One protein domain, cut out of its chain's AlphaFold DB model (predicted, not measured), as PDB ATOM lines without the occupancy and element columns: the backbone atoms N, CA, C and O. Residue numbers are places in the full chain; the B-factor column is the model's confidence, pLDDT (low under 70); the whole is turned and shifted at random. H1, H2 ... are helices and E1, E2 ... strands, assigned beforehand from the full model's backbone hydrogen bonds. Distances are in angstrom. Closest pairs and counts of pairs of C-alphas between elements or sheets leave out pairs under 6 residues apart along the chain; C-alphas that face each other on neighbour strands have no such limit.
ATOM      1  N   LYS A 143       5.600  -7.162   5.386       92.31
ATOM      2  CA  LYS A 143       4.839  -6.869   4.156       92.31
ATOM      3  C   LYS A 143       5.087  -7.891   3.040       92.31
ATOM      4  O   LYS A 143       4.173  -8.179   2.272       92.31
ATOM      5  N   VAL A 144       6.306  -8.422   2.939       94.31
ATOM      6  CA  VAL A 144       6.660  -9.487   1.990       94.31
ATOM      7  C   VAL A 144       6.063 -10.798   2.474       94.31
ATOM      8  O   VAL A 144       5.321 -11.436   1.727       94.31
ATOM      9  N   GLU A 145       6.332 -11.158   3.730       93.81
ATOM     10  CA  GLU A 145       5.896 -12.419   4.327       93.81
ATOM     11  C   GLU A 145       4.373 -12.571   4.264       93.81
ATOM     12  O   GLU A 145       3.872 -13.594   3.812       93.81
ATOM     13  N   GLN A 146       3.616 -11.538   4.629       94.12
ATOM     14  CA  GLN A 146       2.151 -11.574   4.642       94.12
ATOM     15  C   GLN A 146       1.523 -11.389   3.252       94.12
ATOM     16  O   GLN A 146       0.301 -11.485   3.106       94.12
ATOM     17  N   SER A 147       2.320 -11.123   2.212       95.56
ATOM     18  CA  SER A 147       1.787 -10.918   0.868       95.56
ATOM     19  C   SER A 147       1.206 -12.211   0.290       95.56
ATOM     20  O   SER A 147       1.763 -13.304   0.413       95.56
ATOM     21  N   ILE A 148       0.089 -12.081  -0.432       93.25
ATOM     22  CA  ILE A 148      -0.554 -13.213  -1.117       93.25
ATOM     23  C   ILE A 148       0.409 -13.856  -2.129       93.25
ATOM     24  O   ILE A 148       0.401 -15.077  -2.299       93.25
ATOM     25  N   GLY A 149       1.240 -13.043  -2.793       90.50
ATOM     26  CA  GLY A 149       2.245 -13.504  -3.753       90.50
ATOM     27  C   GLY A 149       3.260 -14.448  -3.115       90.50
ATOM     28  O   GLY A 149       3.452 -15.562  -3.612       90.50
ATOM     29  N   PHE A 150       3.836 -14.038  -1.980       94.38
ATOM     30  CA  PHE A 150       4.791 -14.840  -1.219       94.38
ATOM     31  C   PHE A 150       4.156 -16.106  -0.639       94.38
ATOM     32  O   PHE A 150       4.660 -17.202  -0.866       94.38
ATOM     33  N   GLN A 151       3.009 -15.987   0.033       94.69
ATOM     34  CA  GLN A 151       2.341 -17.125   0.677       94.69
ATOM     35  C   GLN A 151       1.954 -18.217  -0.327       94.69
ATOM     36  O   GLN A 151       2.202 -19.404  -0.100       94.69
ATOM     37  N   ARG A 152       1.407 -17.831  -1.489       92.56
ATOM     38  CA  ARG A 152       1.115 -18.779  -2.578       92.56
ATOM     39  C   ARG A 152       2.380 -19.407  -3.139       92.56
ATOM     40  O   ARG A 152       2.364 -20.573  -3.514       92.56
ATOM     41  N   TRP A 153       3.452 -18.632  -3.254       92.62
ATOM     42  CA  TRP A 153       4.724 -19.122  -3.763       92.62
ATOM     43  C   TRP A 153       5.354 -20.154  -2.825       92.62
ATOM     44  O   TRP A 153       5.563 -21.281  -3.260       92.62
ATOM     45  N   ILE A 154       5.530 -19.836  -1.540       91.38
ATOM     46  CA  ILE A 154       6.045 -20.781  -0.537       91.38
ATOM     47  C   ILE A 154       5.175 -22.040  -0.468       91.38
ATOM     48  O   ILE A 154       5.698 -23.148  -0.464       91.38
ATOM     49  N   THR A 155       3.845 -21.900  -0.496       91.06
ATOM     50  CA  THR A 155       2.936 -23.060  -0.525       91.06
ATOM     51  C   THR A 155       3.167 -23.935  -1.762       91.06
ATOM     52  O   THR A 155       3.206 -25.159  -1.657       91.06
ATOM     53  N   ASN A 156       3.368 -23.329  -2.937       90.50
ATOM     54  CA  ASN A 156       3.676 -24.069  -4.162       90.50
ATOM     55  C   ASN A 156       5.028 -24.788  -4.085       90.50
ATOM     56  O   ASN A 156       5.139 -25.888  -4.619       90.50
ATOM     57  N   LEU A 157       6.035 -24.194  -3.436       89.19
ATOM     58  CA  LEU A 157       7.324 -24.850  -3.203       89.19
ATOM     59  C   LEU A 157       7.174 -26.037  -2.244       89.19
ATOM     60  O   LEU A 157       7.646 -27.126  -2.560       89.19
ATOM     61  N   LYS A 158       6.420 -25.872  -1.148       89.75
ATOM     62  CA  LYS A 158       6.114 -26.957  -0.199       89.75
ATOM     63  C   LYS A 158       5.412 -28.138  -0.878       89.75
ATOM     64  O   LYS A 158       5.725 -29.282  -0.582       89.75
ATOM     65  N   ASN A 159       4.522 -27.874  -1.837       88.56
ATOM     66  CA  ASN A 159       3.859 -28.918  -2.633       88.56
ATOM     67  C   ASN A 159       4.796 -29.656  -3.609       88.56
ATOM     68  O   ASN A 159       4.412 -30.693  -4.141       88.56
ATOM     69  N   LYS A 160       5.993 -29.116  -3.870       85.69
ATOM     70  CA  LYS A 160       7.062 -29.739  -4.666       85.69
ATOM     71  C   LYS A 160       8.160 -30.342  -3.774       85.69
ATOM     72  O   LYS A 160       9.309 -30.408  -4.193       85.69
ATOM     73  N   ASP A 161       7.829 -30.689  -2.531       85.19
ATOM     74  CA  ASP A 161       8.754 -31.223  -1.521       85.19
ATOM     75  C   ASP A 161       9.934 -30.293  -1.155       85.19
ATOM     76  O   ASP A 161      10.897 -30.714  -0.515       85.19
ATOM     77  N   MET A 162       9.844 -28.996  -1.476       85.19
ATOM     78  CA  MET A 162      10.791 -27.983  -1.008       85.19
ATOM     79  C   MET A 162      10.264 -27.307   0.255       85.19
ATOM     80  O   MET A 162       9.399 -26.428   0.209       85.19
ATOM     81  N   ILE A 163      10.802 -27.713   1.402       86.38
ATOM     82  CA  ILE A 163      10.461 -27.125   2.698       86.38
ATOM     83  C   ILE A 163      11.339 -25.889   2.906       86.38
ATOM     84  O   ILE A 163      12.450 -25.999   3.406       86.38
ATOM     85  N   ILE A 164      10.833 -24.731   2.483       90.00
ATOM     86  CA  ILE A 164      11.433 -23.420   2.752       90.00
ATOM     87  C   ILE A 164      10.447 -22.620   3.599       90.00
ATOM     88  O   ILE A 164       9.254 -22.550   3.274       90.00
ATOM     89  N   GLU A 165      10.935 -22.028   4.685       90.19
ATOM     90  CA  GLU A 165      10.124 -21.217   5.598       90.19
ATOM     91  C   GLU A 165      10.559 -19.747   5.589       90.19
ATOM     92  O   GLU A 165      11.677 -19.402   5.211       90.19
ATOM     93  N   ALA A 166       9.635 -18.844   5.932       89.69
ATOM     94  CA  ALA A 166       9.872 -17.403   5.842       89.69
ATOM     95  C   ALA A 166      10.949 -16.917   6.829       89.69
ATOM     96  O   ALA A 166      11.689 -15.980   6.530       89.69
ATOM     97  N   ASP A 167      11.049 -17.575   7.982       88.88
ATOM     98  CA  ASP A 167      12.013 -17.313   9.050       88.88
ATOM     99  C   ASP A 167      13.434 -17.798   8.718       88.88
ATOM    100  O   ASP A 167      14.388 -17.431   9.402       88.88
ATOM    101  N   GLU A 168      13.612 -18.579   7.649       90.69
ATOM    102  CA  GLU A 168      14.934 -19.013   7.186       90.69
ATOM    103  C   GLU A 168      15.663 -17.956   6.352       90.69
ATOM    104  O   GLU A 168      16.862 -18.094   6.091       90.69
ATOM    105  N   PHE A 169      14.958 -16.911   5.919       93.94
ATOM    106  CA  PHE A 169      15.513 -15.851   5.091       93.94
ATOM    107  C   PHE A 169      16.213 -14.789   5.934       93.94
ATOM    108  O   PHE A 169      15.606 -14.141   6.781       93.94
ATOM    109  N   THR A 170      17.483 -14.542   5.622       93.06
ATOM    110  CA  THR A 170      18.310 -13.539   6.309       93.06
ATOM    111  C   THR A 170      18.782 -12.472   5.335       93.06
ATOM    112  O   THR A 170      19.098 -12.789   4.187       93.06
ATOM    113  N   LEU A 171      18.850 -11.206   5.760       94.00
ATOM    114  CA  LEU A 171      19.384 -10.150   4.901       94.00
ATOM    115  C   LEU A 171      20.883 -10.381   4.657       94.00
ATOM    116  O   LEU A 171      21.665 -10.495   5.602       94.00
ATOM    117  N   LYS A 172      21.285 -10.421   3.386       92.62
ATOM    118  CA  LYS A 172      22.686 -10.593   2.969       92.62
ATOM    119  C   LYS A 172      23.286  -9.342   2.370       92.62
ATOM    120  O   LYS A 172      24.443  -9.031   2.636       92.62
ATOM    121  N   GLU A 173      22.509  -8.638   1.557       90.81
ATOM    122  CA  GLU A 173      22.983  -7.459   0.846       90.81
ATOM    123  C   GLU A 173      21.932  -6.348   0.878       90.81
ATOM    124  O   GLU A 173      20.740  -6.594   0.693       90.81
ATOM    125  N   GLU A 174      22.394  -5.113   1.043       91.75
ATOM    126  CA  GLU A 174      21.626  -3.893   0.802       91.75
ATOM    127  C   GLU A 174      22.408  -3.069  -0.219       91.75
ATOM    128  O   GLU A 174      23.552  -2.687   0.022       91.75
ATOM    129  N   ASN A 175      21.812  -2.856  -1.388       90.56
ATOM    130  CA  ASN A 175      22.442  -2.164  -2.508       90.56
ATOM    131  C   ASN A 175      21.520  -1.068  -3.042       90.56
ATOM    132  O   ASN A 175      20.303  -1.149  -2.896       90.56
ATOM    133  N   GLU A 176      22.084  -0.081  -3.727       89.06
ATOM    134  CA  GLU A 176      21.289   0.853  -4.525       89.06
ATOM    135  C   GLU A 176      20.856   0.200  -5.848       89.06
ATOM    136  O   GLU A 176      21.591  -0.608  -6.419       89.06
ATOM    137  N   ILE A 177      19.658   0.539  -6.333       82.31
ATOM    138  CA  ILE A 177      19.112  -0.016  -7.587       82.31
ATOM    139  C   ILE A 177      19.732   0.707  -8.783       82.31
ATOM    140  O   ILE A 177      20.185   0.086  -9.746       82.31
ATOM    141  N   TYR A 178      19.747   2.040  -8.731       73.94
ATOM    142  CA  TYR A 178      20.144   2.865  -9.861       73.94
ATOM    143  C   TYR A 178      21.665   2.988  -9.967       73.94
ATOM    144  O   TYR A 178      22.283   3.885  -9.401       73.94
ATOM    145  N   ASN A 179      22.262   2.140 -10.800       68.31
ATOM    146  CA  ASN A 179      23.512   2.475 -11.471       68.31
ATOM    147  C   ASN A 179      23.165   3.172 -12.794       68.31
ATOM    148  O   ASN A 179      22.518   2.579 -13.658       68.31
ATOM    149  N   THR A 180      23.599   4.422 -12.978       64.50
ATOM    150  CA  THR A 180      23.280   5.248 -14.165       64.50
ATOM    151  C   THR A 180      23.674   4.605 -15.498       64.50
ATOM    152  O   THR A 180      23.206   5.032 -16.547       64.50
ATOM    153  N   LYS A 181      24.505   3.556 -15.480       75.06
ATOM    154  CA  LYS A 181      24.891   2.791 -16.670       75.06
ATOM    155  C   LYS A 181      23.771   1.937 -17.270       75.06
ATOM    156  O   LYS A 181      23.826   1.664 -18.466       75.06
ATOM    157  N   TRP A 182      22.794   1.495 -16.476       80.75
ATOM    158  CA  TRP A 182      21.805   0.488 -16.899       80.75
ATOM    159  C   TRP A 182      20.355   0.965 -16.843       80.75
ATOM    160  O   TRP A 182      19.438   0.162 -17.007       80.75
ATOM    161  N   MET A 183      20.149   2.265 -16.635       90.19
ATOM    162  CA  MET A 183      18.837   2.898 -16.636       90.19
ATOM    163  C   MET A 183      18.791   3.979 -17.708       90.19
ATOM    164  O   MET A 183      19.619   4.890 -17.727       90.19
ATOM    165  N   LYS A 184      17.792   3.890 -18.578       93.00
ATOM    166  CA  LYS A 184      17.440   4.934 -19.532       93.00
ATOM    167  C   LYS A 184      16.164   5.603 -19.054       93.00
ATOM    168  O   LYS A 184      15.229   4.939 -18.610       93.00
ATOM    169  N   VAL A 185      16.156   6.927 -19.123       94.12
ATOM    170  CA  VAL A 185      15.027   7.750 -18.708       94.12
ATOM    171  C   VAL A 185      14.664   8.641 -19.878       94.12
ATOM    172  O   VAL A 185      15.527   9.342 -20.404       94.12
ATOM    173  N   TYR A 186      13.399   8.596 -20.269       96.00
ATOM    174  CA  TYR A 186      12.843   9.376 -21.368       96.00
ATOM    175  C   TYR A 186      11.687  10.218 -20.840       96.00
ATOM    176  O   TYR A 186      10.946   9.750 -19.975       96.00
ATOM    177  N   SER A 187      11.492  11.429 -21.355       96.62
ATOM    178  CA  SER A 187      10.246  12.153 -21.103       96.62
ATOM    179  C   SER A 187       9.122  11.574 -21.965       96.62
ATOM    180  O   SER A 187       9.311  11.299 -23.148       96.62
ATOM    181  N   ILE A 188       7.924  11.413 -21.396       96.94
ATOM    182  CA  ILE A 188       6.740  10.991 -22.162       96.94
ATOM    183  C   ILE A 188       6.260  12.062 -23.157       96.94
ATOM    184  O   ILE A 188       5.436  11.793 -24.033       96.94
ATOM    185  N   GLU A 189       6.744  13.294 -23.012       96.44
ATOM    186  CA  GLU A 189       6.445  14.403 -23.917       96.44
ATOM    187  C   GLU A 189       7.339  14.410 -25.164       96.44
ATOM    188  O   GLU A 189       7.020  15.101 -26.129       96.44
ATOM    189  N   GLU A 190       8.429  13.632 -25.173       96.06
ATOM    190  CA  GLU A 190       9.267  13.458 -26.360       96.06
ATOM    191  C   GLU A 190       8.473  12.818 -27.511       96.06
ATOM    192  O   GLU A 190       7.628  11.936 -27.315       96.06
ATOM    193  N   GLU A 191       8.750  13.270 -28.737       96.19
ATOM    194  CA  GLU A 191       8.037  12.840 -29.941       96.19
ATOM    195  C   GLU A 191       8.114  11.311 -30.117       96.19
ATOM    196  O   GLU A 191       9.191  10.716 -30.097       96.19
ATOM    197  N   GLY A 192       6.953  10.662 -30.253       95.81
ATOM    198  CA  GLY A 192       6.827   9.207 -30.413       95.81
ATOM    199  C   GLY A 192       6.995   8.368 -29.136       95.81
ATOM    200  O   GLY A 192       6.681   7.177 -29.148       95.81
ATOM    201  N   MET A 193       7.429   8.941 -28.004       96.75
ATOM    202  CA  MET A 193       7.683   8.158 -26.784       96.75
ATOM    203  C   MET A 193       6.409   7.650 -26.106       96.75
ATOM    204  O   MET A 193       6.399   6.534 -25.587       96.75
ATOM    205  N   ARG A 194       5.318   8.423 -26.150       97.25
ATOM    206  CA  ARG A 194       4.007   7.993 -25.632       97.25
ATOM    207  C   ARG A 194       3.467   6.778 -26.385       97.25
ATOM    208  O   ARG A 194       3.102   5.792 -25.759       97.25
ATOM    209  N   GLU A 195       3.493   6.823 -27.714       97.69
ATOM    210  CA  GLU A 195       3.045   5.716 -28.572       97.69
ATOM    211  C   GLU A 195       3.907   4.465 -28.355       97.69
ATOM    212  O   GLU A 195       3.393   3.349 -28.255       97.69
ATOM    213  N   LYS A 196       5.227   4.648 -28.211       97.06
ATOM    214  CA  LYS A 196       6.150   3.562 -27.869       97.06
ATOM    215  C   LYS A 196       5.822   2.943 -26.508       97.06
ATOM    216  O   LYS A 196       5.826   1.721 -26.382       97.06
ATOM    217  N   TYR A 197       5.540   3.762 -25.499       97.75
ATOM    218  CA  TYR A 197       5.173   3.284 -24.169       97.75
ATOM    219  C   TYR A 197       3.867   2.489 -24.195       97.75
ATOM    220  O   TYR A 197       3.845   1.346 -23.748       97.75
ATOM    221  N   GLU A 198       2.810   3.054 -24.777       97.06
ATOM    222  CA  GLU A 198       1.493   2.414 -24.849       97.06
ATOM    223  C   GLU A 198       1.544   1.089 -25.622       97.06
ATOM    224  O   GLU A 198       1.024   0.079 -25.151       97.06
ATOM    225  N   SER A 199       2.241   1.055 -26.765       97.06
ATOM    226  CA  SER A 199       2.413  -0.182 -27.541       97.06
ATOM    227  C   SER A 199       3.228  -1.244 -26.800       97.06
ATOM    228  O   SER A 199       2.877  -2.422 -26.854       97.06
ATOM    229  N   THR A 200       4.275  -0.843 -26.072       96.44
ATOM    230  CA  THR A 200       5.075  -1.764 -25.250       96.44
ATOM    231  C   THR A 200       4.222  -2.374 -24.137       96.44
ATOM    232  O   THR A 200       4.170  -3.598 -24.021       96.44
ATOM    233  N   ILE A 201       3.505  -1.543 -23.371       96.81
ATOM    234  CA  ILE A 201       2.594  -1.985 -22.303       96.81
ATOM    235  C   ILE A 201       1.564  -2.983 -22.840       96.81
ATOM    236  O   ILE A 201       1.391  -4.056 -22.263       96.81
ATOM    237  N   GLU A 202       0.921  -2.668 -23.966       96.62
ATOM    238  CA  GLU A 202      -0.125  -3.518 -24.536       96.62
ATOM    239  C   GLU A 202       0.430  -4.854 -25.043       96.62
ATOM    240  O   GLU A 202      -0.115  -5.913 -24.734       96.62
ATOM    241  N   SER A 203       1.567  -4.832 -25.747       96.69
ATOM    242  CA  SER A 203       2.202  -6.056 -26.257       96.69
ATOM    243  C   SER A 203       2.631  -7.038 -25.162       96.69
ATOM    244  O   SER A 203       2.747  -8.234 -25.426       96.69
ATOM    245  N   LEU A 204       2.849  -6.549 -23.938       97.00
ATOM    246  CA  LEU A 204       3.327  -7.343 -22.809       97.00
ATOM    247  C   LEU A 204       2.219  -7.750 -21.822       97.00
ATOM    248  O   LEU A 204       2.482  -8.544 -20.920       97.00
ATOM    249  N   ARG A 205       0.982  -7.261 -21.991       94.75
ATOM    250  CA  ARG A 205      -0.124  -7.430 -21.028       94.75
ATOM    251  C   ARG A 205      -0.483  -8.889 -20.731       94.75
ATOM    252  O   ARG A 205      -0.754  -9.236 -19.584       94.75
ATOM    253  N   GLU A 206      -0.464  -9.746 -21.749       95.00
ATOM    254  CA  GLU A 206      -0.811 -11.173 -21.627       95.00
ATOM    255  C   GLU A 206       0.416 -12.095 -21.668       95.00
ATOM    256  O   GLU A 206       0.301 -13.321 -21.739       95.00
ATOM    257  N   VAL A 207       1.615 -11.515 -21.621       96.56
ATOM    258  CA  VAL A 207       2.852 -12.278 -21.711       96.56
ATOM    259  C   VAL A 207       3.167 -12.912 -20.358       96.56
ATOM    260  O   VAL A 207       3.240 -12.261 -19.315       96.56
ATOM    261  N   LYS A 208       3.372 -14.229 -20.362       95.31
ATOM    262  CA  LYS A 208       3.745 -14.975 -19.158       95.31
ATOM    263  C   LYS A 208       5.099 -14.489 -18.627       95.31
ATOM    264  O   LYS A 208       6.000 -14.214 -19.407       95.31
ATOM    265  N   LYS A 209       5.254 -14.450 -17.296       95.25
ATOM    266  CA  LYS A 209       6.456 -13.927 -16.604       95.25
ATOM    267  C   LYS A 209       6.714 -12.434 -16.894       95.25
ATOM    268  O   LYS A 209       7.830 -11.950 -16.727       95.25
ATOM    269  N   VAL A 210       5.656 -11.709 -17.255       97.56
ATOM    270  CA  VAL A 210       5.558 -10.258 -17.113       97.56
ATOM    271  C   VAL A 210       4.506  -9.966 -16.053       97.56
ATOM    272  O   VAL A 210       3.448 -10.595 -16.026       97.56
ATOM    273  N   VAL A 211       4.813  -9.061 -15.130       97.62
ATOM    274  CA  VAL A 211       3.893  -8.688 -14.053       97.62
ATOM    275  C   VAL A 211       3.770  -7.180 -14.009       97.62
ATOM    276  O   VAL A 211       4.777  -6.482 -13.996       97.62
ATOM    277  N   PHE A 212       2.532  -6.696 -13.970       98.00
ATOM    278  CA  PHE A 212       2.206  -5.278 -13.904       98.00
ATOM    279  C   PHE A 212       2.039  -4.815 -12.460       98.00
ATOM    280  O   PHE A 212       1.633  -5.583 -11.580       98.00
ATOM    281  N   SER A 213       2.343  -3.544 -12.232       97.38
ATOM    282  CA  SER A 213       2.033  -2.857 -10.986       97.38
ATOM    283  C   SER A 213       0.519  -2.722 -10.792       97.38
ATOM    284  O   SER A 213      -0.245  -2.825 -11.755       97.38
ATOM    285  N   PRO A 214       0.044  -2.447  -9.563       96.88
ATOM    286  CA  PRO A 214      -1.373  -2.186  -9.311       96.88
ATOM    287  C   PRO A 214      -1.954  -1.029 -10.134       96.88
ATOM    288  O   PRO A 214      -3.152  -1.021 -10.405       96.88
ATOM    289  N   SER A 215      -1.128  -0.047 -10.513       96.62
ATOM    290  CA  SER A 215      -1.533   1.066 -11.379       96.62
ATOM    291  C   SER A 215      -1.568   0.707 -12.869       96.62
ATOM    292  O   SER A 215      -2.067   1.498 -13.664       96.62
ATOM    293  N   GLU A 216      -1.017  -0.453 -13.239       96.81
ATOM    294  CA  GLU A 216      -0.752  -0.906 -14.610       96.81
ATOM    295  C   GLU A 216       0.172   0.013 -15.428       96.81
ATOM    296  O   GLU A 216       0.293  -0.147 -16.642       96.81
ATOM    297  N   ARG A 217       0.848   0.972 -14.782       96.69
ATOM    298  CA  ARG A 217       1.767   1.899 -15.457       96.69
ATOM    299  C   ARG A 217       3.206   1.407 -15.481       96.69
ATOM    300  O   ARG A 217       4.018   1.943 -16.240       96.69
ATOM    301  N   GLU A 218       3.524   0.414 -14.666       96.94
ATOM    302  CA  GLU A 218       4.842  -0.194 -14.561       96.94
ATOM    303  C   GLU A 218       4.738  -1.711 -14.703       96.94
ATOM    304  O   GLU A 218       3.715  -2.314 -14.375       96.94
ATOM    305  N   LEU A 219       5.811  -2.333 -15.178       97.81
ATOM    306  CA  LEU A 219       5.928  -3.773 -15.303       97.81
ATOM    307  C   LEU A 219       7.330  -4.265 -14.957       97.81
ATOM    308  O   LEU A 219       8.319  -3.529 -15.000       97.81
ATOM    309  N   ILE A 220       7.384  -5.551 -14.634       97.88
ATOM    310  CA  ILE A 220       8.604  -6.328 -14.470       97.88
ATOM    311  C   ILE A 220       8.540  -7.470 -15.476       97.88
ATOM    312  O   ILE A 220       7.666  -8.333 -15.374       97.88
ATOM    313  N   ASP A 221       9.479  -7.494 -16.415       97.50
ATOM    314  CA  ASP A 221       9.683  -8.593 -17.351       97.50
ATOM    315  C   ASP A 221      10.898  -9.421 -16.909       97.50
ATOM    316  O   ASP A 221      12.051  -8.986 -16.974       97.50
ATOM    317  N   TYR A 222      10.633 -10.647 -16.472       96.38
ATOM    318  CA  TYR A 222      11.630 -11.594 -15.972       96.38
ATOM    319  C   TYR A 222      11.550 -12.931 -16.724       96.38
ATOM    320  O   TYR A 222      11.784 -14.001 -16.158       96.38
ATOM    321  N   ARG A 223      11.178 -12.886 -18.009       95.12
ATOM    322  CA  ARG A 223      11.118 -14.077 -18.862       95.12
ATOM    323  C   ARG A 223      12.493 -14.745 -19.005       95.12
ATOM    324  O   ARG A 223      13.479 -14.048 -19.234       95.12
ATOM    325  N   PRO A 224      12.578 -16.088 -18.971       92.69
ATOM    326  CA  PRO A 224      13.836 -16.817 -19.137       92.69
ATOM    327  C   PRO A 224      14.236 -16.975 -20.614       92.69
ATOM    328  O   PRO A 224      14.613 -18.057 -21.053       92.69
ATOM    329  N   GLU A 225      14.152 -15.904 -21.402       93.25
ATOM    330  CA  GLU A 225      14.492 -15.911 -22.828       93.25
ATOM    331  C   GLU A 225      15.208 -14.620 -23.244       93.25
ATOM    332  O   GLU A 225      15.117 -13.587 -22.573       93.25
ATOM    333  N   TYR A 226      15.925 -14.682 -24.366       94.31
ATOM    334  CA  TYR A 226      16.529 -13.496 -24.966       94.31
ATOM    335  C   TYR A 226      15.452 -12.597 -25.571       94.31
ATOM    336  O   TYR A 226      14.655 -13.049 -26.390       94.31
ATOM    337  N   ARG A 227      15.458 -11.315 -25.198       93.50
ATOM    338  CA  ARG A 227      14.412 -10.355 -25.586       93.50
ATOM    339  C   ARG A 227      14.935  -8.931 -25.546       93.50
ATOM    340  O   ARG A 227      15.528  -8.553 -24.553       93.50
ATOM    341  N   ASP A 228      14.770  -8.152 -26.610       87.94
ATOM    342  CA  ASP A 228      15.050  -6.702 -26.621       87.94
ATOM    343  C   ASP A 228      16.410  -6.268 -26.020       87.94
ATOM    344  O   ASP A 228      16.550  -5.194 -25.438       87.94
ATOM    345  N   GLY A 229      17.445  -7.106 -26.164       90.81
ATOM    346  CA  GLY A 229      18.779  -6.863 -25.590       90.81
ATOM    347  C   GLY A 229      18.959  -7.291 -24.124       90.81
ATOM    348  O   GLY A 229      20.003  -7.002 -23.536       90.81
ATOM    349  N   TYR A 230      17.979  -7.990 -23.557       92.62
ATOM    350  CA  TYR A 230      17.999  -8.647 -22.253       92.62
ATOM    351  C   TYR A 230      18.273 -10.144 -22.389       92.62
ATOM    352  O   TYR A 230      17.750 -10.817 -23.285       92.62
ATOM    353  N   ALA A 231      19.101 -10.661 -21.487       93.75
ATOM    354  CA  ALA A 231      19.400 -12.082 -21.380       93.75
ATOM    355  C   ALA A 231      18.359 -12.828 -20.506       93.75
ATOM    356  O   ALA A 231      17.634 -12.202 -19.727       93.75
ATOM    357  N   PRO A 232      18.281 -14.172 -20.593       92.44
ATOM    358  CA  PRO A 232      17.376 -14.988 -19.769       92.44
ATOM    359  C   PRO A 232      17.536 -14.809 -18.250       92.44
ATOM    360  O   PRO A 232      16.598 -15.030 -17.490       92.44
ATOM    361  N   ASN A 233      18.732 -14.425 -17.810       92.25
ATOM    362  CA  ASN A 233      19.133 -14.219 -16.418       92.25
ATOM    363  C   ASN A 233      19.043 -12.744 -15.976       92.25
ATOM    364  O   ASN A 233      19.608 -12.369 -14.949       92.25
ATOM    365  N   GLU A 234      18.350 -11.901 -16.744       94.50
ATOM    366  CA  GLU A 234      18.166 -10.479 -16.454       94.50
ATOM    367  C   GLU A 234      16.685 -10.147 -16.237       94.50
ATOM    368  O   GLU A 234      15.811 -10.639 -16.956       94.50
ATOM    369  N   ALA A 235      16.406  -9.279 -15.262       95.69
ATOM    370  CA  ALA A 235      15.077  -8.724 -15.028       95.69
ATOM    371  C   ALA A 235      15.017  -7.273 -15.519       95.69
ATOM    372  O   ALA A 235      15.875  -6.441 -15.192       95.69
ATOM    373  N   HIS A 236      13.979  -6.979 -16.292       96.31
ATOM    374  CA  HIS A 236      13.720  -5.681 -16.898       96.31
ATOM    375  C   HIS A 236      12.581  -4.984 -16.161       96.31
ATOM    376  O   HIS A 236      11.508  -5.552 -15.977       96.31
ATOM    377  N   PHE A 237      12.826  -3.752 -15.731       96.38
ATOM    378  CA  PHE A 237      11.796  -2.846 -15.249       96.38
ATOM    379  C   PHE A 237      11.489  -1.823 -16.334       96.38
ATOM    380  O   PHE A 237      12.390  -1.129 -16.816       96.38
ATOM    381  N   TYR A 238      10.211  -1.709 -16.672       97.12
ATOM    382  CA  TYR A 238       9.723  -0.726 -17.624       97.12
ATOM    383  C   TYR A 238       8.475  -0.057 -17.071       97.12
ATOM    384  O   TYR A 238       7.559  -0.740 -16.622       97.12
ATOM    385  N   GLY A 239       8.400   1.270 -17.089       96.56
ATOM    386  CA  GLY A 239       7.215   1.932 -16.559       96.56
ATOM    387  C   GLY A 239       7.230   3.443 -16.649       96.56
ATOM    388  O   GLY A 239       8.274   4.058 -16.848       96.56
ATOM    389  N   LEU A 240       6.052   4.041 -16.494       96.88
ATOM    390  CA  LEU A 240       5.861   5.486 -16.484       96.88
ATOM    391  C   LEU A 240       5.700   5.986 -15.050       96.88
ATOM    392  O   LEU A 240       4.630   5.836 -14.456       96.88
ATOM    393  N   LYS A 241       6.723   6.673 -14.547       93.62
ATOM    394  CA  LYS A 241       6.700   7.348 -13.252       93.62
ATOM    395  C   LYS A 241       6.585   8.848 -13.470       93.62
ATOM    396  O   LYS A 241       7.463   9.453 -14.077       93.62
ATOM    397  N   GLU A 242       5.493   9.434 -12.983       92.75
ATOM    398  CA  GLU A 242       5.147  10.840 -13.241       92.75
ATOM    399  C   GLU A 242       5.053  11.112 -14.756       92.75
ATOM    400  O   GLU A 242       4.131  10.601 -15.401       92.75
ATOM    401  N   ASP A 243       5.996  11.877 -15.304       94.88
ATOM    402  CA  ASP A 243       6.156  12.241 -16.714       94.88
ATOM    403  C   ASP A 243       7.328  11.509 -17.399       94.88
ATOM    404  O   ASP A 243       7.645  11.784 -18.557       94.88
ATOM    405  N   LYS A 244       7.977  10.561 -16.712       96.62
ATOM    406  CA  LYS A 244       9.183   9.881 -17.197       96.62
ATOM    407  C   LYS A 244       8.972   8.393 -17.400       96.62
ATOM    408  O   LYS A 244       8.534   7.676 -16.503       96.62
ATOM    409  N   ILE A 245       9.363   7.921 -18.574       97.31
ATOM    410  CA  ILE A 245       9.460   6.500 -18.884       97.31
ATOM    411  C   ILE A 245      10.829   6.020 -18.410       97.31
ATOM    412  O   ILE A 245      11.862   6.531 -18.846       97.31
ATOM    413  N   ILE A 246      10.824   5.037 -17.521       95.31
ATOM    414  CA  ILE A 246      12.012   4.364 -17.013       95.31
ATOM    415  C   ILE A 246      12.132   3.027 -17.741       95.31
ATOM    416  O   ILE A 246      11.185   2.247 -17.765       95.31
ATOM    417  N   ASP A 247      13.302   2.773 -18.318       95.25
ATOM    418  CA  ASP A 247      13.683   1.519 -18.969       95.25
ATOM    419  C   ASP A 247      15.011   1.062 -18.355       95.25
ATOM    420  O   ASP A 247      16.060   1.671 -18.597       95.25
ATOM    421  N   ALA A 248      14.958   0.062 -17.474       94.25
ATOM    422  CA  ALA A 248      16.088  -0.296 -16.628       94.25
ATOM    423  C   ALA A 248      16.288  -1.805 -16.482       94.25
ATOM    424  O   ALA A 248      15.360  -2.558 -16.187       94.25
ATOM    425  N   ARG A 249      17.550  -2.237 -16.561       94.25
ATOM    426  CA  ARG A 249      17.966  -3.564 -16.097       94.25
ATOM    427  C   ARG A 249      18.139  -3.523 -14.583       94.25
ATOM    428  O   ARG A 249      19.117  -2.966 -14.087       94.25
ATOM    429  N   ILE A 250      17.175  -4.080 -13.858       93.19
ATOM    430  CA  ILE A 250      17.121  -3.986 -12.390       93.19
ATOM    431  C   ILE A 250      17.874  -5.115 -11.692       93.19
ATOM    432  O   ILE A 250      18.407  -4.904 -10.604       93.19
ATOM    433  N   LEU A 251      17.936  -6.298 -12.307       92.94
ATOM    434  CA  LEU A 251      18.679  -7.447 -11.799       92.94
ATOM    435  C   LEU A 251      19.385  -8.159 -12.953       92.94
ATOM    436  O   LEU A 251      18.840  -8.275 -14.049       92.94
ATOM    437  N   ASP A 252      20.578  -8.656 -12.663       91.75
ATOM    438  CA  ASP A 252      21.358  -9.570 -13.492       91.75
ATOM    439  C   ASP A 252      21.930 -10.616 -12.537       91.75
ATOM    440  O   ASP A 252      22.663 -10.279 -11.596       91.75
ATOM    441  N   CYS A 253      21.502 -11.863 -12.700       87.56
ATOM    442  CA  CYS A 253      21.977 -12.962 -11.881       87.56
ATOM    443  C   CYS A 253      23.079 -13.732 -12.628       87.56
ATOM    444  O   CYS A 253      23.121 -13.771 -13.852       87.56
ATOM    445  N   SER A 254      24.009 -14.360 -11.904       85.06
ATOM    446  CA  SER A 254      25.170 -14.999 -12.540       85.06
ATOM    447  C   SER A 254      24.782 -16.254 -13.327       85.06
ATOM    448  O   SER A 254      24.393 -17.262 -12.734       85.06
ATOM    449  N   ALA A 255      24.995 -16.241 -14.648       80.88
ATOM    450  CA  ALA A 255      24.841 -17.425 -15.495       80.88
ATOM    451  C   ALA A 255      25.722 -18.601 -15.023       80.88
ATOM    452  O   ALA A 255      25.302 -19.753 -15.084       80.88
ATOM    453  N   HIS A 256      26.906 -18.319 -14.464       80.50
ATOM    454  CA  HIS A 256      27.785 -19.342 -13.876       80.50
ATOM    455  C   HIS A 256      27.173 -20.027 -12.643       80.50
ATOM    456  O   HIS A 256      27.496 -21.175 -12.338       80.50
ATOM    457  N   ALA A 257      26.276 -19.336 -11.936       81.00
ATOM    458  CA  ALA A 257      25.577 -19.865 -10.773       81.00
ATOM    459  C   ALA A 257      24.261 -20.576 -11.138       81.00
ATOM    460  O   ALA A 257      23.472 -20.841 -10.232       81.00
ATOM    461  N   ASN A 258      24.010 -20.872 -12.425       85.19
ATOM    462  CA  ASN A 258      22.743 -21.424 -12.927       85.19
ATOM    463  C   ASN A 258      21.529 -20.691 -12.344       85.19
ATOM    464  O   ASN A 258      20.610 -21.313 -11.819       85.19
ATOM    465  N   CYS A 259      21.581 -19.364 -12.321       88.69
ATOM    466  CA  CYS A 259      20.547 -18.593 -11.660       88.69
ATOM    467  C   CYS A 259      19.266 -18.507 -12.499       88.69
ATOM    468  O   CYS A 259      19.299 -18.556 -13.730       88.69
ATOM    469  N   TYR A 260      18.138 -18.328 -11.819       90.00
ATOM    470  CA  TYR A 260      16.838 -18.183 -12.454       90.00
ATOM    471  C   TYR A 260      15.873 -17.345 -11.617       90.00
ATOM    472  O   TYR A 260      15.721 -17.586 -10.420       90.00
ATOM    473  N   PHE A 261      15.155 -16.421 -12.264       94.50
ATOM    474  CA  PHE A 261      14.050 -15.685 -11.651       94.50
ATOM    475  C   PHE A 261      12.737 -16.464 -11.740       94.50
ATOM    476  O   PHE A 261      12.153 -16.634 -12.810       94.50
ATOM    477  N   ASP A 262      12.224 -16.896 -10.594       93.69
ATOM    478  CA  ASP A 262      11.015 -17.714 -10.545       93.69
ATOM    479  C   ASP A 262       9.735 -16.875 -10.508       93.69
ATOM    480  O   ASP A 262       8.774 -17.139 -11.242       93.69
ATOM    481  N   ARG A 263       9.694 -15.823  -9.691       94.44
ATOM    482  CA  ARG A 263       8.477 -15.031  -9.519       94.44
ATOM    483  C   ARG A 263       8.790 -13.566  -9.307       94.44
ATOM    484  O   ARG A 263       9.708 -13.241  -8.569       94.44
ATOM    485  N   ALA A 264       7.960 -12.702  -9.881       96.81
ATOM    486  CA  ALA A 264       7.893 -11.297  -9.518       96.81
ATOM    487  C   ALA A 264       6.471 -10.930  -9.092       96.81
ATOM    488  O   ALA A 264       5.503 -11.543  -9.548       96.81
ATOM    489  N   TYR A 265       6.337  -9.957  -8.198       97.19
ATOM    490  CA  TYR A 265       5.058  -9.340  -7.859       97.19
ATOM    491  C   TYR A 265       5.268  -7.996  -7.170       97.19
ATOM    492  O   TYR A 265       6.254  -7.783  -6.468       97.19
ATOM    493  N   PHE A 266       4.306  -7.099  -7.345       97.31
ATOM    494  CA  PHE A 266       4.281  -5.808  -6.677       97.31
ATOM    495  C   PHE A 266       3.608  -5.921  -5.301       97.31
ATOM    496  O   PHE A 266       2.575  -6.576  -5.153       97.31
ATOM    497  N   LEU A 267       4.203  -5.287  -4.289       96.19
ATOM    498  CA  LEU A 267       3.587  -5.067  -2.976       96.19
ATOM    499  C   LEU A 267       2.754  -3.777  -2.966       96.19
ATOM    500  O   LEU A 267       1.771  -3.680  -2.235       96.19
ATOM    501  N   ASP A 268       3.175  -2.796  -3.760       95.44
ATOM    502  CA  ASP A 268       2.473  -1.566  -4.134       95.44
ATOM    503  C   ASP A 268       3.089  -1.044  -5.451       95.44
ATOM    504  O   ASP A 268       3.776  -1.801  -6.126       95.44
ATOM    505  N   ASN A 269       2.846   0.202  -5.868       95.12
ATOM    506  CA  ASN A 269       3.394   0.719  -7.136       95.12
ATOM    507  C   ASN A 269       4.912   0.975  -7.110       95.12
ATOM    508  O   ASN A 269       5.545   1.016  -8.160       95.12
ATOM    509  N   ASP A 270       5.497   1.149  -5.929       94.06
ATOM    510  CA  ASP A 270       6.889   1.556  -5.747       94.06
ATOM    511  C   ASP A 270       7.768   0.447  -5.160       94.06
ATOM    512  O   ASP A 270       8.995   0.529  -5.232       94.06
ATOM    513  N   VAL A 271       7.154  -0.586  -4.582       95.62
ATOM    514  CA  VAL A 271       7.840  -1.710  -3.956       95.62
ATOM    515  C   VAL A 271       7.404  -3.014  -4.597       95.62
ATOM    516  O   VAL A 271       6.220  -3.361  -4.620       95.62
ATOM    517  N   PHE A 272       8.377  -3.790  -5.054       97.12
ATOM    518  CA  PHE A 272       8.138  -5.102  -5.636       97.12
ATOM    519  C   PHE A 272       9.178  -6.121  -5.197       97.12
ATOM    520  O   PHE A 272      10.226  -5.795  -4.643       97.12
ATOM    521  N   VAL A 273       8.843  -7.384  -5.424       97.69
ATOM    522  CA  VAL A 273       9.631  -8.528  -4.996       97.69
ATOM    523  C   VAL A 273       9.930  -9.411  -6.191       97.69
ATOM    524  O   VAL A 273       9.033  -9.678  -6.990       97.69
ATOM    525  N   ILE A 274      11.173  -9.885  -6.292       97.44
ATOM    526  CA  ILE A 274      11.599 -10.890  -7.272       97.44
ATOM    527  C   ILE A 274      12.291 -12.035  -6.530       97.44
ATOM    528  O   ILE A 274      13.213 -11.799  -5.752       97.44
ATOM    529  N   SER A 275      11.852 -13.271  -6.758       96.31
ATOM    530  CA  SER A 275      12.501 -14.470  -6.234       96.31
ATOM    531  C   SER A 275      13.464 -15.069  -7.255       96.31
ATOM    532  O   SER A 275      13.128 -15.235  -8.426       96.31
ATOM    533  N   GLU A 276      14.654 -15.426  -6.793       95.12
ATOM    534  CA  GLU A 276      15.741 -16.007  -7.576       95.12
ATOM    535  C   GLU A 276      16.177 -17.330  -6.944       95.12
ATOM    536  O   GLU A 276      16.432 -17.391  -5.745       95.12
ATOM    537  N   PHE A 277      16.308 -18.378  -7.752       94.06
ATOM    538  CA  PHE A 277      17.068 -19.572  -7.391       94.06
ATOM    539  C   PHE A 277      18.484 -19.406  -7.922       94.06
ATOM    540  O   PHE A 277      18.666 -19.050  -9.085       94.06
ATOM    541  N   SER A 278      19.493 -19.658  -7.095       93.12
ATOM    542  CA  SER A 278      20.889 -19.563  -7.527       93.12
ATOM    543  C   SER A 278      21.760 -20.536  -6.758       93.12
ATOM    544  O   SER A 278      21.481 -20.825  -5.598       93.12
ATOM    545  N   ARG A 279      22.823 -21.037  -7.384       92.06
ATOM    546  CA  ARG A 279      23.816 -21.840  -6.666       92.06
ATOM    547  C   ARG A 279      24.534 -20.996  -5.618       92.06
ATOM    548  O   ARG A 279      24.854 -19.831  -5.868       92.06
ATOM    549  N   THR A 280      24.866 -21.619  -4.491       84.62
ATOM    550  CA  THR A 280      25.647 -21.011  -3.402       84.62
ATOM    551  C   THR A 280      27.139 -20.962  -3.763       84.62
ATOM    552  O   THR A 280      27.975 -21.602  -3.133       84.62
ATOM    553  N   ILE A 281      27.483 -20.249  -4.835       84.19
ATOM    554  CA  ILE A 281      28.865 -20.072  -5.293       84.19
ATOM    555  C   ILE A 281      29.306 -18.639  -5.001       84.19
ATOM    556  O   ILE A 281      28.561 -17.687  -5.258       84.19
ATOM    557  N   ASP A 282      30.527 -18.470  -4.492       74.81
ATOM    558  CA  ASP A 282      31.134 -17.144  -4.384       74.81
ATOM    559  C   ASP A 282      31.347 -16.578  -5.795       74.81
ATOM    560  O   ASP A 282      31.988 -17.199  -6.639       74.81
ATOM    561  N   LYS A 283      30.841 -15.368  -6.057       67.50
ATOM    562  CA  LYS A 283      30.993 -14.684  -7.351       67.50
ATOM    563  C   LYS A 283      32.460 -14.509  -7.774       67.50
ATOM    564  O   LYS A 283      32.710 -14.237  -8.943       67.50
ATOM    565  N   LYS A 284      33.411 -14.602  -6.840       71.38
ATOM    566  CA  LYS A 284      34.857 -14.499  -7.093       71.38
ATOM    567  C   LYS A 284      35.535 -15.843  -7.351       71.38
ATOM    568  O   LYS A 284      36.718 -15.856  -7.681       71.38
ATOM    569  N   ASP A 285      34.829 -16.952  -7.168       71.62
ATOM    570  CA  ASP A 285      35.381 -18.282  -7.381       71.62
ATOM    571  C   ASP A 285      35.238 -18.699  -8.850       71.62
ATOM    572  O   ASP A 285      34.239 -19.280  -9.273       71.62
ATOM    573  N   GLU A 286      36.269 -18.397  -9.641       68.81
ATOM    574  CA  GLU A 286      36.364 -18.780 -11.057       68.81
ATOM    575  C   GLU A 286      36.541 -20.299 -11.267       68.81
ATOM    576  O   GLU A 286      36.471 -20.775 -12.401       68.81
ATOM    577  N   VAL A 287      36.784 -21.069 -10.198       75.75
ATOM    578  CA  VAL A 287      37.147 -22.498 -10.256       75.75
ATOM    579  C   VAL A 287      35.972 -23.412  -9.896       75.75
ATOM    580  O   VAL A 287      36.058 -24.633 -10.041       75.75
ATOM    581  N   SER A 288      34.851 -22.845  -9.450       73.00
ATOM    582  CA  SER A 288      33.672 -23.616  -9.066       73.00
ATOM    583  C   SER A 288      33.177 -24.514 -10.206       73.00
ATOM    584  O   SER A 288      32.925 -24.066 -11.325       73.00
ATOM    585  N   ALA A 289      33.028 -25.811  -9.914       72.88
ATOM    586  CA  ALA A 289      32.629 -26.809 -10.898       72.88
ATOM    587  C   ALA A 289      31.265 -26.463 -11.518       72.88
ATOM    588  O   ALA A 289      30.304 -26.128 -10.809       72.88
ATOM    589  N   ALA A 290      31.181 -26.566 -12.848       78.25
ATOM    590  CA  ALA A 290      29.920 -26.464 -13.570       78.25
ATOM    591  C   ALA A 290      28.947 -27.527 -13.041       78.25
ATOM    592  O   ALA A 290      29.332 -28.675 -12.845       78.25
ATOM    593  N   CYS A 291      27.708 -27.122 -12.782       85.38
ATOM    594  CA  CYS A 291      26.628 -28.020 -12.396       85.38
ATOM    595  C   CYS A 291      25.687 -28.141 -13.583       85.38
ATOM    596  O   CYS A 291      25.211 -27.121 -14.085       85.38
ATOM    597  N   SER A 292      25.431 -29.355 -14.052       88.06
ATOM    598  CA  SER A 292      24.433 -29.563 -15.094       88.06
ATOM    599  C   SER A 292      23.019 -29.298 -14.563       88.06
ATOM    600  O   SER A 292      22.738 -29.476 -13.381       88.06
ATOM    601  N   LEU A 293      22.085 -28.929 -15.444       87.50
ATOM    602  CA  LEU A 293      20.682 -28.708 -15.069       87.50
ATOM    603  C   LEU A 293      19.986 -29.985 -14.565       87.50
ATOM    604  O   LEU A 293      18.972 -29.887 -13.876       87.50
ATOM    605  N   GLN A 294      20.518 -31.164 -14.909       91.19
ATOM    606  CA  GLN A 294      20.016 -32.479 -14.488       91.19
ATOM    607  C   GLN A 294      20.751 -33.050 -13.265       91.19
ATOM    608  O   GLN A 294      20.409 -34.136 -12.801       91.19
ATOM    609  N   GLU A 295      21.767 -32.355 -12.757       92.06
ATOM    610  CA  GLU A 295      22.532 -32.792 -11.591       92.06
ATOM    611  C   GLU A 295      21.986 -32.164 -10.308       92.06
ATOM    612  O   GLU A 295      21.485 -31.037 -10.297       92.06
ATOM    613  N   THR A 296      22.100 -32.908  -9.208       92.50
ATOM    614  CA  THR A 296      21.793 -32.391  -7.876       92.50
ATOM    615  C   THR A 296      22.929 -31.490  -7.413       92.50
ATOM    616  O   THR A 296      24.071 -31.936  -7.301       92.50
ATOM    617  N   CYS A 297      22.604 -30.237  -7.112       92.62
ATOM    618  CA  CYS A 297      23.554 -29.254  -6.609       92.62
ATOM    619  C   CYS A 297      22.959 -28.455  -5.457       92.62
ATOM    620  O   CYS A 297      21.750 -28.466  -5.224       92.62
ATOM    621  N   GLU A 298      23.831 -27.735  -4.754       93.00
ATOM    622  CA  GLU A 298      23.420 -26.840  -3.684       93.00
ATOM    623  C   GLU A 298      22.938 -25.496  -4.247       93.00
ATOM    624  O   GLU A 298      23.674 -24.799  -4.955       93.00
ATOM    625  N   TYR A 299      21.704 -25.139  -3.903       93.56
ATOM    626  CA  TYR A 299      21.040 -23.893  -4.257       93.56
ATOM    627  C   TYR A 299      20.597 -23.148  -3.002       93.56
ATOM    628  O   TYR A 299      20.342 -23.746  -1.961       93.56
ATOM    629  N   SER A 300      20.455 -21.837  -3.124       94.62
ATOM    630  CA  SER A 300      19.730 -20.986  -2.191       94.62
ATOM    631  C   SER A 300      18.636 -20.234  -2.944       94.62
ATOM    632  O   SER A 300      18.695 -20.054  -4.169       94.62
ATOM    633  N   VAL A 301      17.621 -19.792  -2.206       95.38
ATOM    634  CA  VAL A 301      16.615 -18.871  -2.724       95.38
ATOM    635  C   VAL A 301      16.924 -17.472  -2.232       95.38
ATOM    636  O   VAL A 301      17.082 -17.241  -1.034       95.38
ATOM    637  N   LYS A 302      16.962 -16.526  -3.162       95.81
ATOM    638  CA  LYS A 302      17.092 -15.103  -2.883       95.81
ATOM    639  C   LYS A 302      15.765 -14.409  -3.135       95.81
ATOM    640  O   LYS A 302      15.130 -14.610  -4.164       95.81
ATOM    641  N   VAL A 303      15.351 -13.578  -2.194       96.94
ATOM    642  CA  VAL A 303      14.191 -12.700  -2.304       96.94
ATOM    643  C   VAL A 303      14.720 -11.278  -2.371       96.94
ATOM    644  O   VAL A 303      15.214 -10.728  -1.385       96.94
ATOM    645  N   HIS A 304      14.639 -10.697  -3.562       97.19
ATOM    646  CA  HIS A 304      14.979  -9.304  -3.807       97.19
ATOM    647  C   HIS A 304      13.758  -8.458  -3.489       97.19
ATOM    648  O   HIS A 304      12.723  -8.629  -4.128       97.19
ATOM    649  N   VAL A 305      13.877  -7.543  -2.534       96.69
ATOM    650  CA  VAL A 305      12.879  -6.507  -2.256       96.69
ATOM    651  C   VAL A 305      13.412  -5.202  -2.827       96.69
ATOM    652  O   VAL A 305      14.439  -4.695  -2.372       96.69
ATOM    653  N   ILE A 306      12.741  -4.696  -3.854       96.00
ATOM    654  CA  ILE A 306      13.135  -3.500  -4.588       96.00
ATOM    655  C   ILE A 306      12.202  -2.368  -4.168       96.00
ATOM    656  O   ILE A 306      10.994  -2.468  -4.355       96.00
ATOM    657  N   ASP A 307      12.771  -1.301  -3.614       94.38
ATOM    658  CA  ASP A 307      12.086  -0.079  -3.200       94.38
ATOM    659  C   ASP A 307      12.553   1.090  -4.077       94.38
ATOM    660  O   ASP A 307      13.663   1.620  -3.930       94.38
ATOM    661  N   LEU A 308      11.689   1.486  -5.013       91.50
ATOM    662  CA  LEU A 308      11.959   2.538  -5.988       91.50
ATOM    663  C   LEU A 308      11.958   3.942  -5.375       91.50
ATOM    664  O   LEU A 308      12.569   4.839  -5.957       91.50
ATOM    665  N   ILE A 309      11.274   4.159  -4.245       90.62
ATOM    666  CA  ILE A 309      11.234   5.460  -3.557       90.62
ATOM    667  C   ILE A 309      12.569   5.705  -2.865       90.62
ATOM    668  O   ILE A 309      13.152   6.780  -2.991       90.62
ATOM    669  N   ASN A 310      13.065   4.694  -2.155       90.62
ATOM    670  CA  ASN A 310      14.301   4.805  -1.392       90.62
ATOM    671  C   ASN A 310      15.551   4.453  -2.211       90.62
ATOM    672  O   ASN A 310      16.654   4.555  -1.680       90.62
ATOM    673  N   ASN A 311      15.396   4.065  -3.484       91.50
ATOM    674  CA  ASN A 311      16.470   3.557  -4.342       91.50
ATOM    675  C   ASN A 311      17.240   2.401  -3.676       91.50
ATOM    676  O   ASN A 311      18.469   2.383  -3.658       91.50
ATOM    677  N   LYS A 312      16.519   1.445  -3.083       92.62
ATOM    678  CA  LYS A 312      17.117   0.348  -2.314       92.62
ATOM    679  C   LYS A 312      16.701  -1.011  -2.840       92.62
ATOM    680  O   LYS A 312      15.531  -1.268  -3.089       92.62
ATOM    681  N   ARG A 313      17.671  -1.913  -2.922       94.25
ATOM    682  CA  ARG A 313      17.486  -3.343  -3.130       94.25
ATOM    683  C   ARG A 313      17.990  -4.084  -1.902       94.25
ATOM    684  O   ARG A 313      19.191  -4.085  -1.630       94.25
ATOM    685  N   LEU A 314      17.080  -4.755  -1.214       94.44
ATOM    686  CA  LEU A 314      17.387  -5.664  -0.115       94.44
ATOM    687  C   LEU A 314      17.370  -7.096  -0.644       94.44
ATOM    688  O   LEU A 314      16.410  -7.495  -1.299       94.44
ATOM    689  N   VAL A 315      18.424  -7.862  -0.379       95.19
ATOM    690  CA  VAL A 315      18.546  -9.255  -0.823       95.19
ATOM    691  C   VAL A 315      18.526 -10.161   0.394       95.19
ATOM    692  O   VAL A 315      19.486 -10.198   1.169       95.19
ATOM    693  N   TYR A 316      17.429 -10.889   0.553       95.69
ATOM    694  CA  TYR A 316      17.268 -11.889   1.598       95.69
ATOM    695  C   TYR A 316      17.572 -13.266   1.036       95.69
ATOM    696  O   TYR A 316      17.080 -13.599  -0.034       95.69
ATOM    697  N   GLU A 317      18.351 -14.073   1.741       95.31
ATOM    698  CA  GLU A 317      18.757 -15.400   1.280       95.31
ATOM    699  C   GLU A 317      18.315 -16.474   2.271       95.31
ATOM    700  O   GLU A 317      18.500 -16.315   3.483       95.31
ATOM    701  N   SER A 318      17.727 -17.551   1.744       95.12
ATOM    702  CA  SER A 318      17.354 -18.747   2.497       95.12
ATOM    703  C   SER A 318      18.585 -19.550   2.922       95.12
ATOM    704  O   SER A 318      19.717 -19.301   2.497       95.12
ATOM    705  N   ARG A 319      18.364 -20.604   3.709       93.31
ATOM    706  CA  ARG A 319      19.383 -21.645   3.882       93.31
ATOM    707  C   ARG A 319      19.627 -22.391   2.562       93.31
ATOM    708  O   ARG A 319      18.695 -22.501   1.759       93.31
ATOM    709  N   PRO A 320      20.848 -22.904   2.334       93.94
ATOM    710  CA  PRO A 320      21.126 -23.753   1.185       93.94
ATOM    711  C   PRO A 320      20.382 -25.093   1.257       93.94
ATOM    712  O   PRO A 320      20.186 -25.646   2.340       93.94
ATOM    713  N   PHE A 321      20.014 -25.636   0.101       92.44
ATOM    714  CA  PHE A 321      19.367 -26.939  -0.060       92.44
ATOM    715  C   PHE A 321      19.835 -27.621  -1.348       92.44
ATOM    716  O   PHE A 321      20.353 -26.984  -2.261       92.44
ATOM    717  N   GLN A 322      19.664 -28.940  -1.419       92.69
ATOM    718  CA  GLN A 322      20.026 -29.735  -2.592       92.69
ATOM    719  C   GLN A 322      18.823 -29.858  -3.526       92.69
ATOM    720  O   GLN A 322      17.745 -30.250  -3.083       92.69
ATOM    721  N   ALA A 323      19.000 -29.543  -4.807       91.88
ATOM    722  CA  ALA A 323      17.946 -29.654  -5.812       91.88
ATOM    723  C   ALA A 323      18.519 -29.911  -7.210       91.88
ATOM    724  O   ALA A 323      19.702 -29.678  -7.464       91.88
ATOM    725  N   ILE A 324      17.664 -30.374  -8.122       91.00
ATOM    726  CA  ILE A 324      17.947 -30.452  -9.557       91.00
ATOM    727  C   ILE A 324      17.267 -29.254 -10.226       91.00
ATOM    728  O   ILE A 324      16.055 -29.082 -10.107       91.00
ATOM    729  N   MET A 325      18.021 -28.415 -10.943       88.44
ATOM    730  CA  MET A 325      17.474 -27.167 -11.501       88.44
ATOM    731  C   MET A 325      16.308 -27.412 -12.472       88.44
ATOM    732  O   MET A 325      15.323 -26.680 -12.449       88.44
ATOM    733  N   ALA A 326      16.366 -28.481 -13.272       88.00
ATOM    734  CA  ALA A 326      15.273 -28.855 -14.170       88.00
ATOM    735  C   ALA A 326      13.940 -29.138 -13.440       88.00
ATOM    736  O   ALA A 326      12.872 -28.924 -14.006       88.00
ATOM    737  N   GLU A 327      13.975 -29.573 -12.176       87.00
ATOM    738  CA  GLU A 327      12.767 -29.798 -11.364       87.00
ATOM    739  C   GLU A 327      12.213 -28.487 -10.782       87.00
ATOM    740  O   GLU A 327      10.997 -28.306 -10.644       87.00
ATOM    741  N   LEU A 328      13.106 -27.536 -10.493       81.81
ATOM    742  CA  LEU A 328      12.741 -26.178 -10.086       81.81
ATOM    743  C   LEU A 328      12.089 -25.413 -11.246       81.81
ATOM    744  O   LEU A 328      11.159 -24.630 -11.031       81.81
ATOM    745  N   MET A 329      12.530 -25.700 -12.474       77.69
ATOM    746  CA  MET A 329      12.173 -25.002 -13.704       77.69
ATOM    747  C   MET A 329      11.517 -25.922 -14.749       77.69
ATOM    748  O   MET A 329      12.092 -26.151 -15.812       77.69
TER     749      MET A 329
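AT A GLANCE: This is residues 143 to 329 of the 332 residues of the protein "YrdC-like domain-containing protein" of candidate division WWE3 bacterium GW2011_GWF1_42_14 (UniProt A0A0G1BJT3). Two strongly twisted sheets, only partly face to face, make a sandwich with nearly aligned strands: a branched sheet of E1, E7, E8, E9, E10 and E11, and a sheet of five strands, E2 E6 E5 E4 E3. H1 covers the E7 and E8 part of the branched sheet, H2 covers one face of the other sheet, and little H3 only grazes the branched sheet near E11. The printed part has 187 residues with three named helices and eleven named strands, in the order H1 E1 E2 H2 E3 E4 E5 E6 E7 E8 E9 E10 E11 H3, and neighbour strands are antiparallel. The class is mixed, and the whole is compact, with a radius of gyration of the C-alphas of 17.0 A and spans of 52 by 37 by 30 A.

HOW THE PARTS SIT: In the branched sheet, E7, residues 260 to 266, E8, residues 271 to 279, E9, residues 296 to 307, and E10, residues 312 to 317, form a meander, each strand the antiparallel neighbour of the one before. N 262 and O 275 are 2.9 A apart, N 274 and O 304 2.9 A, and N 305 and O 314 2.8 A. E1, residues 170 to 176, pairs with E10 through N 175 and O 313, 2.9 A. E11, residues 321 to 324, pairs with E9 through N 299 and O 321, 2.8 A, on the same side of E9 as E10. In the other sheet, E3, residues 210 to 212, E4, residues 218 to 221, E5, residues 234 to 241, and E6, residues 244 to 252, form a second meander, with N 220 and O 211 at 2.8 A, N 238 and O 219 at 3.1 A and N 246 and O 239 at 2.8 A. E2, residues 183 to 187, is an edge strand beside E6, with N 184 and O 247 at 2.8 A. Between the sheets, the closest C-alphas of E3 and E7 are those of Val 211 and Tyr 265, 6.3 A apart; the parts that face each other have best planes 9 degrees apart. H2, residues 193 to 204, is on the five-stranded sheet, two layers with the helix on one face, at a height of 9.6 A. H1, residues 148 to 158, is on the branched sheet at a height of 10.7 A and runs along the strands, at 2 degrees to E7 on the local plane. H1 and H2 have every O i to N i+4 pair within hydrogen-bond range; H3, residues 325 to 328, is too short for one.

IN THESE COORDINATES: E9 is the longest strand, 34.1 A from C-alpha 296 at (21.793, -32.391, -7.876) to C-alpha 307. E8 measures 25.8 A, E6 23.2 A, E5 21.4 A, H2 16.6 A and H1 15.3 A. H1 begins at C-alpha 148, (-0.554, -13.213, -1.117), and H3 ends at C-alpha 328, (12.741, -26.178, -10.086).

THE WHOLE: The two C-alphas farthest apart, those of Asp 161 and Glu 191, are 52.4 A apart. The printed part has no cut. The links H1 to E1, E4 to E5 and E8 to E9 are long. Residues 179 to 180, 283 and 286 have pLDDT under 70.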